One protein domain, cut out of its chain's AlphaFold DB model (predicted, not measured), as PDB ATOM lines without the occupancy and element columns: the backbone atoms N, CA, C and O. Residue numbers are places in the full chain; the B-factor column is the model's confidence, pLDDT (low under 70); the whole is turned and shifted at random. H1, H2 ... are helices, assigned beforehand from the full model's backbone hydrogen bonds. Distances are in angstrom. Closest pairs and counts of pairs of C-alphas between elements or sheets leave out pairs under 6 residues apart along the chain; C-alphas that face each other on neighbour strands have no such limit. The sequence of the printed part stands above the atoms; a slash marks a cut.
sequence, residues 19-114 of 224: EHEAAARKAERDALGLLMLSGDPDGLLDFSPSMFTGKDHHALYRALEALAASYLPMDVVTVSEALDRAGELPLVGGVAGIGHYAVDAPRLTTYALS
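Overview. This is residues 19 to 114 of the 224 residues of the protein "DnaB domain-containing protein" of Pseudomonas sp. BIOMIG1BAC (UniProt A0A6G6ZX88). Two pairs of helices cross in a compact globule: H1 and H3 run side by side, the same way, and H4 and H6, side by side and opposite ways, cross them. The short H2 and H7 pack together at H1, and the short H5 packs on H3. The printed part has 96 residues with seven named helices, H1 to H7 in order, and no named strand: all helix. It is compact, with a radius of gyration of the C-alphas of 11.9 A and spans of 34 by 26 by 24 A.

Arrangement. The hub is H1, residues 19 to 38. With residue 35 alone it only just touches H2, residues 41 to 46, only at the corner, with 3 pairs of C-alphas within 8 A; the closest C-alphas, of Leu 35 and Gly 43, are 6.6 A apart. With residues 28 to 32 alone H1 touches H3, residues 55 to 69, at a shallow tilt of 24 degrees, the same way; the closest C-alphas, of Leu 32 and Tyr 61, are 6.9 A apart. H4, residues 76 to 85, touches H3 about perpendicular, at 75 degrees; the closest C-alphas, of Ala 63 and Val 79, are 6.2 A apart. H5, residues 89 to 92, touches residues 55 to 60 of H3, closest at the C-alphas of Asp 56 and Leu 91, 5.2 A. H6, residues 94 to 103, touches H4 at a shallow tilt of 27 degrees, opposite ways, closest at the C-alphas of Ser 80 and Val 95, 5.9 A. H6 also touches residues 29 to 37 of H1, about perpendicular at 88 degrees, closest at the C-alphas of Gly 33 and Ala 102, 3.9 A. H7, residues 110 to 114, touches residues 27 to 35 of H1, closest at the C-alphas of Ala 31 and Leu 113, 5.9 A, and touches H2, closest at those of Asp 46 and Tyr 111, 5.5 A. H3 and H6 are apart. Every O i to N i+4 pair is within hydrogen-bond range in H1, H3, H4, H6 and H7; H2 has 0 of 2, with 3 of 3 O i to N i+3 pairs, and H5 is too short for such a pair.

Along the chain. H1 begins at C-alpha 19, (-5.170, -21.869, 38.280), and is 28.1 A long; H3 is 20.8 A, H6 14.9 A and H4 14.3 A. H7 ends at C-alpha 114, (-22.018, -21.142, 30.281).

Size, cuts and confidence. The C-alphas farthest apart, of Glu 19 and Tyr 71, are 37.5 A apart. The printed part has no cut and no long link, and no printed residue has a pLDDT under 70.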
ATOM      1  N   GLU A  19      -5.008 -21.239  39.590       87.62
ATOM      2  CA  GLU A  19      -5.170 -21.869  38.280       87.62
ATOM      3  C   GLU A  19      -6.645 -21.999  37.866       87.62
ATOM      4  O   GLU A  19      -7.012 -21.627  36.751       87.62
ATOM      5  N   HIS A  20      -7.511 -22.482  38.761       87.56
ATOM      6  CA  HIS A  20      -8.941 -22.604  38.491       87.56
ATOM      7  C   HIS A  20      -9.626 -21.235  38.389       87.56
ATOM      8  O   HIS A  20     -10.527 -21.067  37.569       87.56
ATOM      9  N   GLU A  21      -9.191 -20.242  39.168       84.31
ATOM     10  CA  GLU A  21      -9.656 -18.857  39.026       84.31
ATOM     11  C   GLU A  21      -9.253 -18.267  37.671       84.31
ATOM     12  O   GLU A  21     -10.084 -17.688  36.966       84.31
ATOM     13  N   ALA A  22      -8.002 -18.471  37.249       88.81
ATOM     14  CA  ALA A  22      -7.527 -18.047  35.937       88.81
ATOM     15  C   ALA A  22      -8.296 -18.741  34.801       88.81
ATOM     16  O   ALA A  22      -8.660 -18.092  33.816       88.81
ATOM     17  N   ALA A  23      -8.595 -20.034  34.949       90.88
ATOM     18  CA  ALA A  23      -9.396 -20.795  33.997       90.88
ATOM     19  C   ALA A  23     -10.851 -20.305  33.939       90.88
ATOM     20  O   ALA A  23     -11.390 -20.137  32.844       90.88
ATOM     21  N   ALA A  24     -11.473 -20.001  35.082       89.12
ATOM     22  CA  ALA A  24     -12.812 -19.415  35.140       89.12
ATOM     23  C   ALA A  24     -12.850 -18.042  34.451       89.12
ATOM     24  O   ALA A  24     -13.668 -17.812  33.562       89.12
ATOM     25  N   ARG A  25     -11.893 -17.162  34.772       91.00
ATOM     26  CA  ARG A  25     -11.714 -15.855  34.122       91.00
ATOM     27  C   ARG A  25     -11.464 -15.977  32.622       91.00
ATOM     28  O   ARG A  25     -11.880 -15.111  31.860       91.00
ATOM     29  N   LYS A  26     -10.753 -17.013  32.173       93.19
ATOM     30  CA  LYS A  26     -10.585 -17.288  30.742       93.19
ATOM     31  C   LYS A  26     -11.913 -17.702  30.106       93.19
ATOM     32  O   LYS A  26     -12.262 -17.137  29.082       93.19
ATOM     33  N   ALA A  27     -12.666 -18.613  30.719       93.31
ATOM     34  CA  ALA A  27     -13.961 -19.052  30.196       93.31
ATOM     35  C   ALA A  27     -14.966 -17.893  30.074       93.31
ATOM     36  O   ALA A  27     -15.696 -17.812  29.091       93.31
ATOM     37  N   GLU A  28     -14.970 -16.967  31.035       93.62
ATOM     38  CA  GLU A  28     -15.762 -15.736  30.963       93.62
ATOM     39  C   GLU A  28     -15.355 -14.849  29.773       93.62
ATOM     40  O   GLU A  28     -16.222 -14.404  29.023       93.62
ATOM     41  N   ARG A  29     -14.048 -14.636  29.550       94.50
ATOM     42  CA  ARG A  29     -13.543 -13.890  28.380       94.50
ATOM     43  C   ARG A  29     -13.921 -14.555  27.067       94.50
ATOM     44  O   ARG A  29     -14.413 -13.882  26.171       94.50
ATOM     45  N   ASP A  30     -13.721 -15.867  26.986       95.19
ATOM     46  CA  ASP A  30     -14.056 -16.686  25.825       95.19
ATOM     47  C   ASP A  30     -15.554 -16.567  25.484       95.19
ATOM     48  O   ASP A  30     -15.914 -16.442  24.316       95.19
ATOM     49  N   ALA A  31     -16.433 -16.556  26.496       95.12
ATOM     50  CA  ALA A  31     -17.878 -16.391  26.317       95.12
ATOM     51  C   ALA A  31     -18.244 -15.008  25.770       95.12
ATOM     52  O   ALA A  31     -19.001 -14.905  24.808       95.12
ATOM     53  N   LEU A  32     -17.680 -13.951  26.356       95.44
ATOM     54  CA  LEU A  32     -17.893 -12.576  25.906       95.44
ATOM     55  C   LEU A  32     -17.364 -12.355  24.483       95.44
ATOM     56  O   LEU A  32     -18.041 -11.748  23.657       95.44
ATOM     57  N   GLY A  33     -16.181 -12.892  24.182       95.00
ATOM     58  CA  GLY A  33     -15.597 -12.886  22.845       95.00
ATOM     59  C   GLY A  33     -16.476 -13.590  21.817       95.00
ATOM     60  O   GLY A  33     -16.732 -13.045  20.745       95.00
ATOM     61  N   LEU A  34     -16.993 -14.772  22.167       95.44
ATOM     62  CA  LEU A  34     -17.893 -15.532  21.307       95.44
ATOM     63  C   LEU A  34     -19.202 -14.784  21.031       95.44
ATOM     64  O   LEU A  34     -19.637 -14.772  19.886       95.44
ATOM     65  N   LEU A  35     -19.804 -14.145  22.042       95.19
ATOM     66  CA  LEU A  35     -21.018 -13.333  21.876       95.19
ATOM     67  C   LEU A  35     -20.795 -12.161  20.911       95.19
ATOM     68  O   LEU A  35     -21.644 -11.888  20.064       95.19
ATOM     69  N   MET A  36     -19.637 -11.499  20.994       95.19
ATOM     70  CA  MET A  36     -19.287 -10.415  20.069       95.19
ATOM     71  C   MET A  36     -19.007 -10.911  18.649       95.19
ATOM     72  O   MET A  36     -19.289 -10.204  17.684       95.19
ATOM     73  N   LEU A  37     -18.440 -12.113  18.510       93.69
ATOM     74  CA  LEU A  37     -18.140 -12.714  17.212       93.69
ATOM     75  C   LEU A  37     -19.394 -13.262  16.524       93.69
ATOM     76  O   LEU A  37     -19.521 -13.146  15.306       93.69
ATOM     77  N   SER A  38     -20.304 -13.879  17.283       92.12
ATOM     78  CA  SER A  38     -21.570 -14.382  16.747       92.12
ATOM     79  C   SER A  38     -22.541 -13.244  16.446       92.12
ATOM     80  O   SER A  38     -23.292 -13.336  15.478       92.12
ATOM     81  N   GLY A  39     -22.540 -12.196  17.278       92.56
ATOM     82  CA  GLY A  39     -23.533 -11.124  17.236       92.56
ATOM     83  C   GLY A  39     -24.959 -11.607  17.526       92.56
ATOM     84  O   GLY A  39     -25.907 -10.865  17.285       92.56
ATOM     85  N   ASP A  40     -25.113 -12.842  18.012       93.06
ATOM     86  CA  ASP A  40     -26.401 -13.510  18.188       93.06
ATOM     87  C   ASP A  40     -26.975 -13.238  19.592       93.06
ATOM     88  O   ASP A  40     -26.400 -13.709  20.582       93.06
ATOM     89  N   PRO A  41     -28.091 -12.491  19.709       94.25
ATOM     90  CA  PRO A  41     -28.705 -12.182  20.997       94.25
ATOM     91  C   PRO A  41     -29.266 -13.418  21.707       94.25
ATOM     92  O   PRO A  41     -29.321 -13.409  22.937       94.25
ATOM     93  N   ASP A  42     -29.618 -14.494  20.996       94.56
ATOM     94  CA  ASP A  42     -30.120 -15.719  21.633       94.56
ATOM     95  C   ASP A  42     -29.036 -16.380  22.496       94.56
ATOM     96  O   ASP A  42     -29.328 -16.968  23.540       94.56
ATOM     97  N   GLY A  43     -27.764 -16.192  22.133       93.50
ATOM     98  CA  GLY A  43     -26.620 -16.646  22.916       93.50
ATOM     99  C   GLY A  43     -26.540 -16.033  24.319       93.50
ATOM    100  O   GLY A  43     -25.988 -16.662  25.222       93.50
ATOM    101  N   LEU A  44     -27.109 -14.840  24.546       94.44
ATOM    102  CA  LEU A  44     -27.159 -14.216  25.877       94.44
ATOM    103  C   LEU A  44     -28.058 -14.988  26.847       94.44
ATOM    104  O   LEU A  44     -27.816 -14.950  28.052       94.44
ATOM    105  N   LEU A  45     -29.060 -15.718  26.346       93.69
ATOM    106  CA  LEU A  45     -30.019 -16.464  27.171       93.69
ATOM    107  C   LEU A  45     -29.369 -17.627  27.933       93.69
ATOM    108  O   LEU A  45     -29.903 -18.082  28.946       93.69
ATOM    109  N   ASP A  46     -28.205 -18.087  27.474       94.00
ATOM    110  CA  ASP A  46     -27.399 -19.086  28.173       94.00
ATOM    111  C   ASP A  46     -26.722 -18.524  29.429       94.00
ATOM    112  O   ASP A  46     -26.235 -19.297  30.263       94.00
ATOM    113  N   PHE A  47     -26.670 -17.194  29.570       90.44
ATOM    114  CA  PHE A  47     -25.924 -16.504  30.608       90.44
ATOM    115  C   PHE A  47     -26.815 -15.749  31.608       90.44
ATOM    116  O   PHE A  47     -27.997 -15.497  31.414       90.44
ATOM    117  N   SER A  48     -26.228 -15.416  32.756       82.69
ATOM    118  CA  SER A  48     -26.820 -14.587  33.802       82.69
ATOM    119  C   SER A  48     -25.732 -13.636  34.286       82.69
ATOM    120  O   SER A  48     -24.588 -14.085  34.413       82.69
ATOM    121  N   PRO A  49     -26.062 -12.385  34.663       75.75
ATOM    122  CA  PRO A  49     -25.093 -11.466  35.265       75.75
ATOM    123  C   PRO A  49     -24.349 -12.096  36.449       75.75
ATOM    124  O   PRO A  49     -23.170 -11.847  36.665       75.75
ATOM    125  N   SER A  50     -25.035 -12.989  37.174       72.94
ATOM    126  CA  SER A  50     -24.488 -13.703  38.327       72.94
ATOM    127  C   SER A  50     -23.328 -14.667  38.019       72.94
ATOM    128  O   SER A  50     -22.688 -15.160  38.947       72.94
ATOM    129  N   MET A  51     -23.068 -14.974  36.746       79.31
ATOM    130  CA  MET A  51     -22.018 -15.912  36.346       79.31
ATOM    131  C   MET A  51     -20.659 -15.259  36.096       79.31
ATOM    132  O   MET A  51     -19.660 -15.969  36.122       79.31
ATOM    133  N   PHE A  52     -20.601 -13.945  35.886       81.81
ATOM    134  CA  PHE A  52     -19.348 -13.250  35.598       81.81
ATOM    135  C   PHE A  52     -18.689 -12.740  36.876       81.81
ATOM    136  O   PHE A  52     -19.350 -12.183  37.753       81.81
ATOM    137  N   THR A  53     -17.373 -12.919  36.963       76.88
ATOM    138  CA  THR A  53     -16.553 -12.491  38.092       76.88
ATOM    139  C   THR A  53     -15.689 -11.312  37.659       76.88
ATOM    140  O   THR A  53     -14.897 -11.399  36.717       76.88
ATOM    141  N   GLY A  54     -15.788 -10.207  38.393       79.69
ATOM    142  CA  GLY A  54     -15.059  -8.981  38.091       79.69
ATOM    143  C   GLY A  54     -15.906  -7.927  37.381       79.69
ATOM    144  O   GLY A  54     -16.815  -8.211  36.599       79.69
ATOM    145  N   LYS A  55     -15.597  -6.666  37.700       82.19
ATOM    146  CA  LYS A  55     -16.306  -5.485  37.185       82.19
ATOM    147  C   LYS A  55     -16.193  -5.350  35.670       82.19
ATOM    148  O   LYS A  55     -17.129  -4.893  35.030       82.19
ATOM    149  N   ASP A  56     -15.051  -5.742  35.125       89.19
ATOM    150  CA  ASP A  56     -14.714  -5.673  33.708       89.19
ATOM    151  C   ASP A  56     -15.637  -6.557  32.855       89.19
ATOM    152  O   ASP A  56     -16.310  -6.068  31.950       89.19
ATOM    153  N   HIS A  57     -15.746  -7.845  33.180       91.75
ATOM    154  CA  HIS A  57     -16.602  -8.778  32.444       91.75
ATOM    155  C   HIS A  57     -18.083  -8.473  32.635       91.75
ATOM    156  O   HIS A  57     -18.864  -8.589  31.691       91.75
ATOM    157  N   HIS A  58     -18.465  -8.035  33.835       87.38
ATOM    158  CA  HIS A  58     -19.833  -7.619  34.097       87.38
ATOM    159  C   HIS A  58     -20.224  -6.374  33.283       87.38
ATOM    160  O   HIS A  58     -21.300  -6.350  32.688       87.38
ATOM    161  N   ALA A  59     -19.359  -5.354  33.221       89.69
ATOM    162  CA  ALA A  59     -19.578  -4.164  32.397       89.69
ATOM    163  C   ALA A  59     -19.807  -4.536  30.925       89.69
ATOM    164  O   ALA A  59     -20.749  -4.052  30.296       89.69
ATOM    165  N   LEU A  60     -18.992  -5.455  30.404       93.81
ATOM    166  CA  LEU A  60     -19.074  -5.914  29.022       93.81
ATOM    167  C   LEU A  60     -20.357  -6.723  28.760       93.81
ATOM    168  O   LEU A  60     -21.073  -6.431  27.806       93.81
ATOM    169  N   TYR A  61     -20.713  -7.663  29.644       94.19
ATOM    170  CA  TYR A  61     -21.983  -8.395  29.559       94.19
ATOM    171  C   TYR A  61     -23.196  -7.453  29.587       94.19
ATOM    172  O   TYR A  61     -24.102  -7.573  28.767       94.19
ATOM    173  N   ARG A  62     -23.198  -6.472  30.496       92.12
ATOM    174  CA  ARG A  62     -24.272  -5.476  30.607       92.12
ATOM    175  C   ARG A  62     -24.390  -4.622  29.344       92.12
ATOM    176  O   ARG A  62     -25.499  -4.290  28.936       92.12
ATOM    177  N   ALA A  63     -23.265  -4.255  28.729       95.50
ATOM    178  CA  ALA A  63     -23.264  -3.538  27.458       95.50
ATOM    179  C   ALA A  63     -23.891  -4.385  26.340       95.50
ATOM    180  O   ALA A  63     -24.756  -3.884  25.626       95.50
ATOM    181  N   LEU A  64     -23.527  -5.669  26.236       96.62
ATOM    182  CA  LEU A  64     -24.124  -6.611  25.280       96.62
ATOM    183  C   LEU A  64     -25.639  -6.749  25.480       96.62
ATOM    184  O   LEU A  64     -26.400  -6.609  24.528       96.62
ATOM    185  N   GLU A  65     -26.088  -6.948  26.721       95.69
ATOM    186  CA  GLU A  65     -27.511  -7.060  27.061       95.69
ATOM    187  C   GLU A  65     -28.296  -5.795  26.669       95.69
ATOM    188  O   GLU A  65     -29.366  -5.882  26.066       95.69
ATOM    189  N   ALA A  66     -27.750  -4.607  26.951       95.69
ATOM    190  CA  ALA A  66     -28.380  -3.337  26.594       95.69
ATOM    191  C   ALA A  66     -28.456  -3.117  25.072       95.69
ATOM    192  O   ALA A  66     -29.460  -2.598  24.571       95.69
ATOM    193  N   LEU A  67     -27.414  -3.513  24.335       97.75
ATOM    194  CA  LEU A  67     -27.385  -3.448  22.873       97.75
ATOM    195  C   LEU A  67     -28.408  -4.412  22.265       97.75
ATOM    196  O   LEU A  67     -29.222  -3.978  21.451       97.75
ATOM    197  N   ALA A  68     -28.450  -5.663  22.731       96.81
ATOM    198  CA  ALA A  68     -29.436  -6.654  22.304       96.81
ATOM    199  C   ALA A  68     -30.874  -6.178  22.550       96.81
ATOM    200  O   ALA A  68     -31.707  -6.223  21.646       96.81
ATOM    201  N   ALA A  69     -31.158  -5.643  23.743       96.31
ATOM    202  CA  ALA A  69     -32.472  -5.095  24.086       96.31
ATOM    203  C   ALA A  69     -32.874  -3.899  23.204       96.31
ATOM    204  O   ALA A  69     -34.062  -3.646  22.999       96.31
ATOM    205  N   SER A  70     -31.889  -3.175  22.674       97.25
ATOM    206  CA  SER A  70     -32.081  -2.040  21.769       97.25
ATOM    207  C   SER A  70     -32.048  -2.437  20.287       97.25
ATOM    208  O   SER A  70     -32.098  -1.553  19.434       97.25
ATOM    209  N   TYR A  71     -31.959  -3.735  19.970       95.81
ATOM    210  CA  TYR A  71     -31.772  -4.260  18.611       95.81
ATOM    211  C   TYR A  71     -30.554  -3.661  17.887       95.81
ATOM    212  O   TYR A  71     -30.574  -3.445  16.674       95.81
ATOM    213  N   LEU A  72     -29.494  -3.368  18.642       97.44
ATOM    214  CA  LEU A  72     -28.226  -2.874  18.121       97.44
ATOM    215  C   LEU A  72     -27.212  -4.020  17.964       97.44
ATOM    216  O   LEU A  72     -27.283  -5.000  18.709       97.44
ATOM    217  N   PRO A  73     -26.250  -3.899  17.028       97.44
ATOM    218  CA  PRO A  73     -25.178  -4.875  16.876       97.44
ATOM    219  C   PRO A  73     -24.381  -5.067  18.170       97.44
ATOM    220  O   PRO A  73     -24.108  -4.117  18.900       97.44
ATOM    221  N   MET A  74     -23.982  -6.307  18.436       96.12
ATOM    222  CA  MET A  74     -23.196  -6.688  19.614       96.12
ATOM    223  C   MET A  74     -21.707  -6.895  19.296       96.12
ATOM    224  O   MET A  74     -21.000  -7.558  20.047       96.12
ATOM    225  N   ASP A  75     -21.223  -6.362  18.176       95.31
ATOM    226  CA  ASP A  75     -19.827  -6.502  17.767       95.31
ATOM    227  C   ASP A  75     -18.861  -5.659  18.623       95.31
ATOM    228  O   ASP A  75     -19.254  -4.768  19.382       95.31
ATOM    229  N   VAL A  76     -17.562  -5.925  18.465       95.19
ATOM    230  CA  VAL A  76     -16.474  -5.261  19.204       95.19
ATOM    231  C   VAL A  76     -16.539  -3.735  19.115       95.19
ATOM    232  O   VAL A  76     -16.273  -3.065  20.114       95.19
ATOM    233  N   VAL A  77     -16.870  -3.170  17.953       95.94
ATOM    234  CA  VAL A  77     -16.901  -1.714  17.758       95.94
ATOM    235  C   VAL A  77     -18.068  -1.130  18.543       95.94
ATOM    236  O   VAL A  77     -17.868  -0.252  19.381       95.94
ATOM    237  N   THR A  78     -19.262  -1.685  18.353       97.69
ATOM    238  CA  THR A  78     -20.488  -1.182  18.981       97.69
ATOM    239  C   THR A  78     -20.447  -1.331  20.508       97.69
ATOM    240  O   THR A  78     -20.848  -0.425  21.244       97.69
ATOM    241  N   VAL A  79     -19.890  -2.437  21.011       97.38
ATOM    242  CA  VAL A  79     -19.660  -2.647  22.451       97.38
ATOM    243  C   VAL A  79     -18.636  -1.652  22.999       97.38
ATOM    244  O   VAL A  79     -18.851  -1.091  24.076       97.38
ATOM    245  N   SER A  80     -17.554  -1.385  22.263       97.00
ATOM    246  CA  SER A  80     -16.542  -0.405  22.676       97.00
ATOM    247  C   SER A  80     -17.139   0.993  22.821       97.00
ATOM    248  O   SER A  80     -16.908   1.652  23.831       97.00
ATOM    249  N   GLU A  81     -17.955   1.427  21.859       97.69
ATOM    250  CA  GLU A  81     -18.654   2.717  21.912       97.69
ATOM    251  C   GLU A  81     -19.645   2.788  23.082       97.69
ATOM    252  O   GLU A  81     -19.759   3.815  23.756       97.69
ATOM    253  N   ALA A  82     -20.367   1.697  23.352       97.50
ATOM    254  CA  ALA A  82     -21.283   1.624  24.484       97.50
ATOM    255  C   ALA A  82     -20.548   1.775  25.827       97.50
ATOM    256  O   ALA A  82     -21.007   2.528  26.689       97.50
ATOM    257  N   LEU A  83     -19.399   1.115  25.985       96.62
ATOM    258  CA  LEU A  83     -18.560   1.221  27.181       96.62
ATOM    259  C   LEU A  83     -17.884   2.589  27.306       96.62
ATOM    260  O   LEU A  83     -17.757   3.097  28.420       96.62
ATOM    261  N   ASP A  84     -17.482   3.205  26.195       97.25
ATOM    262  CA  ASP A  84     -16.874   4.539  26.196       97.25
ATOM    263  C   ASP A  84     -17.875   5.604  26.651       97.25
ATOM    264  O   ASP A  84     -17.600   6.378  27.567       97.25
ATOM    265  N   ARG A  85     -19.108   5.558  26.123       96.88
ATOM    266  CA  ARG A  85     -20.208   6.426  26.581       96.88
ATOM    267  C   ARG A  85     -20.521   6.258  28.068       96.88
ATOM    268  O   ARG A  85     -20.963   7.214  28.700       96.88
ATOM    269  N   ALA A  86     -20.311   5.063  28.618       93.50
ATOM    270  CA  ALA A  86     -20.496   4.775  30.038       93.50
ATOM    271  C   ALA A  86     -19.273   5.140  30.906       93.50
ATOM    272  O   ALA A  86     -19.356   5.045  32.129       93.50
ATOM    273  N   GLY A  87     -18.143   5.546  30.313       95.62
ATOM    274  CA  GLY A  87     -16.885   5.789  31.028       95.62
ATOM    275  C   GLY A  87     -16.220   4.516  31.568       95.62
ATOM    276  O   GLY A  87     -15.353   4.588  32.437       95.62
ATOM    277  N   GLU A  88     -16.621   3.346  31.072       94.44
ATOM    278  CA  GLU A  88     -16.182   2.031  31.554       94.44
ATOM    279  C   GLU A  88     -15.196   1.339  30.605       94.44
ATOM    280  O   GLU A  88     -14.609   0.321  30.965       94.44
ATOM    281  N   LEU A  89     -14.945   1.904  29.420       95.31
ATOM    282  CA  LEU A  89     -13.977   1.379  28.452       95.31
ATOM    283  C   LEU A  89     -12.568   1.116  29.048       95.31
ATOM    284  O   LEU A  89     -11.960   0.094  28.707       95.31
ATOM    285  N   PRO A  90     -12.037   1.939  29.979       94.69
ATOM    286  CA  PRO A  90     -10.766   1.637  30.639       94.69
ATOM    287  C   PRO A  90     -10.775   0.352  31.483       94.69
ATOM    288  O   PRO A  90      -9.720  -0.259  31.646       94.69
ATOM    289  N   LEU A  91     -11.932  -0.091  31.999       90.62
ATOM    290  CA  LEU A  91     -12.036  -1.288  32.851       90.62
ATOM    291  C   LEU A  91     -11.670  -2.572  32.104       90.62
ATOM    292  O   LEU A  91     -11.204  -3.525  32.720       90.62
ATOM    293  N   VAL A  92     -11.870  -2.589  30.788       91.94
ATOM    294  CA  VAL A  92     -11.647  -3.758  29.926       91.94
ATOM    295  C   VAL A  92     -10.364  -3.641  29.097       91.94
ATOM    296  O   VAL A  92     -10.154  -4.416  28.171       91.94
ATOM    297  N   GLY A  93      -9.490  -2.678  29.416       91.88
ATOM    298  CA  GLY A  93      -8.233  -2.459  28.690       91.88
ATOM    299  C   GLY A  93      -8.399  -1.711  27.363       91.88
ATOM    300  O   GLY A  93      -7.548  -1.825  26.478       91.88
ATOM    301  N   GLY A  94      -9.483  -0.948  27.210       94.25
ATOM    302  CA  GLY A  94      -9.770  -0.207  25.987       94.25
ATOM    303  C   GLY A  94     -10.229  -1.091  24.829       94.25
ATOM    304  O   GLY A  94     -10.450  -2.292  24.976       94.25
ATOM    305  N   VAL A  95     -10.326  -0.490  23.643       93.56
ATOM    306  CA  VAL A  95     -10.738  -1.189  22.410       93.56
ATOM    307  C   VAL A  95      -9.825  -2.385  22.114       93.56
ATOM    308  O   VAL A  95     -10.293  -3.447  21.712       93.56
ATOM    309  N   ALA A  96      -8.519  -2.243  22.370       92.25
ATOM    310  CA  ALA A  96      -7.549  -3.323  22.188       92.25
ATOM    311  C   ALA A  96      -7.817  -4.518  23.121       92.25
ATOM    312  O   ALA A  96      -7.698  -5.666  22.696       92.25
ATOM    313  N   GLY A  97      -8.213  -4.261  24.372       90.94
ATOM    314  CA  GLY A  97      -8.570  -5.315  25.319       90.94
ATOM    315  C   GLY A  97      -9.795  -6.111  24.871       90.94
ATOM    316  O   GLY A  97      -9.746  -7.339  24.844       90.94
ATOM    317  N   ILE A  98     -10.847  -5.425  24.415       92.00
ATOM    318  CA  ILE A  98     -12.057  -6.063  23.868       92.00
ATOM    319  C   ILE A  98     -11.723  -6.858  22.595       92.00
ATOM    320  O   ILE A  98     -12.188  -7.985  22.425       92.00
ATOM    321  N   GLY A  99     -10.864  -6.315  21.726       89.81
ATOM    322  CA  GLY A  99     -10.395  -6.997  20.520       89.81
ATOM    323  C   GLY A  99      -9.715  -8.339  20.810       89.81
ATOM    324  O   GLY A  99      -9.994  -9.322  20.125       89.81
ATOM    325  N   HIS A 100      -8.893  -8.423  21.862       89.69
ATOM    326  CA  HIS A 100      -8.281  -9.694  22.269       89.69
ATOM    327  C   HIS A 100      -9.314 -10.756  22.668       89.69
ATOM    328  O   HIS A 100      -9.096 -11.936  22.411       89.69
ATOM    329  N   TYR A 101     -10.457 -10.366  23.246       90.31
ATOM    330  CA  TYR A 101     -11.476 -11.331  23.677       90.31
ATOM    331  C   TYR A 101     -12.097 -12.031  22.464       90.31
ATOM    332  O   TYR A 101     -12.311 -13.239  22.494       90.31
ATOM    333  N   ALA A 102     -12.352 -11.284  21.388       81.44
ATOM    334  CA  ALA A 102     -12.944 -11.819  20.164       81.44
ATOM    335  C   ALA A 102     -11.972 -12.703  19.358       81.44
ATOM    336  O   ALA A 102     -12.398 -13.694  18.771       81.44
ATOM    337  N   VAL A 103     -10.676 -12.366  19.331       82.69
ATOM    338  CA  VAL A 103      -9.659 -13.116  18.564       82.69
ATOM    339  C   VAL A 103      -9.358 -14.482  19.185       82.69
ATOM    340  O   VAL A 103      -9.233 -15.467  18.459       82.69
ATOM    341  N   ASP A 104      -9.283 -14.553  20.513       79.06
ATOM    342  CA  ASP A 104      -8.909 -15.776  21.234       79.06
ATOM    343  C   ASP A 104     -10.107 -16.691  21.547       79.06
ATOM    344  O   ASP A 104      -9.951 -17.729  22.204       79.06
ATOM    345  N   ALA A 105     -11.309 -16.326  21.081       76.38
ATOM    346  CA  ALA A 105     -12.529 -17.061  21.370       76.38
ATOM    347  C   ALA A 105     -12.459 -18.495  20.794       76.38
ATOM    348  O   ALA A 105     -12.257 -18.692  19.589       76.38
ATOM    349  N   PRO A 106     -12.633 -19.535  21.629       79.38
ATOM    350  CA  PRO A 106     -12.589 -20.916  21.183       79.38
ATOM    351  C   PRO A 106     -13.802 -21.244  20.304       79.38
ATOM    352  O   PRO A 106     -14.875 -20.658  20.435       79.38
ATOM    353  N   ARG A 107     -13.666 -22.266  19.450       79.38
ATOM    354  CA  ARG A 107     -14.784 -22.823  18.666       79.38
ATOM    355  C   ARG A 107     -15.700 -23.680  19.549       79.38
ATOM    356  O   ARG A 107     -15.709 -24.905  19.442       79.38
ATOM    357  N   LEU A 108     -16.425 -23.030  20.450       90.06
ATOM    358  CA  LEU A 108     -17.422 -23.615  21.348       90.06
ATOM    359  C   LEU A 108     -18.777 -22.927  21.155       90.06
ATOM    360  O   LEU A 108     -18.885 -21.940  20.433       90.06
ATOM    361  N   THR A 109     -19.818 -23.459  21.794       93.81
ATOM    362  CA  THR A 109     -21.126 -22.799  21.869       93.81
ATOM    363  C   THR A 109     -21.229 -21.950  23.134       93.81
ATOM    364  O   THR A 109     -20.569 -22.237  24.140       93.81
ATOM    365  N   THR A 110     -22.100 -20.944  23.106       93.69
ATOM    366  CA  THR A 110     -22.475 -20.137  24.279       93.69
ATOM    367  C   THR A 110     -22.926 -21.028  25.433       93.69
ATOM    368  O   THR A 110     -22.395 -20.927  26.538       93.69
ATOM    369  N   TYR A 111     -23.775 -22.015  25.142       94.81
ATOM    370  CA  TYR A 111     -24.217 -23.022  26.100       94.81
ATOM    371  C   TYR A 111     -23.057 -23.812  26.728       94.81
ATOM    372  O   TYR A 111     -23.023 -24.029  27.937       94.81
ATOM    373  N   ALA A 112     -22.078 -24.262  25.938       95.19
ATOM    374  CA  ALA A 112     -20.951 -25.021  26.478       95.19
ATOM    375  C   ALA A 112     -20.102 -24.168  27.436       95.19
ATOM    376  O   ALA A 112     -19.734 -24.633  28.516       95.19
ATOM    377  N   LEU A 113     -19.837 -22.911  27.075       94.50
ATOM    378  CA  LEU A 113     -19.091 -21.979  27.921       94.50
ATOM    379  C   LEU A 113     -19.868 -21.608  29.189       94.50
ATOM    380  O   LEU A 113     -19.282 -21.595  30.273       94.50
ATOM    381  N   SER A 114     -21.187 -21.413  29.102       93.62
ATOM    382  CA  SER A 114     -22.018 -21.142  30.281       93.62
ATOM    383  C   SER A 114     -21.968 -22.292  31.287       93.62
ATOM    384  O   SER A 114     -21.864 -22.063  32.492       93.62
TER     385      SER A 114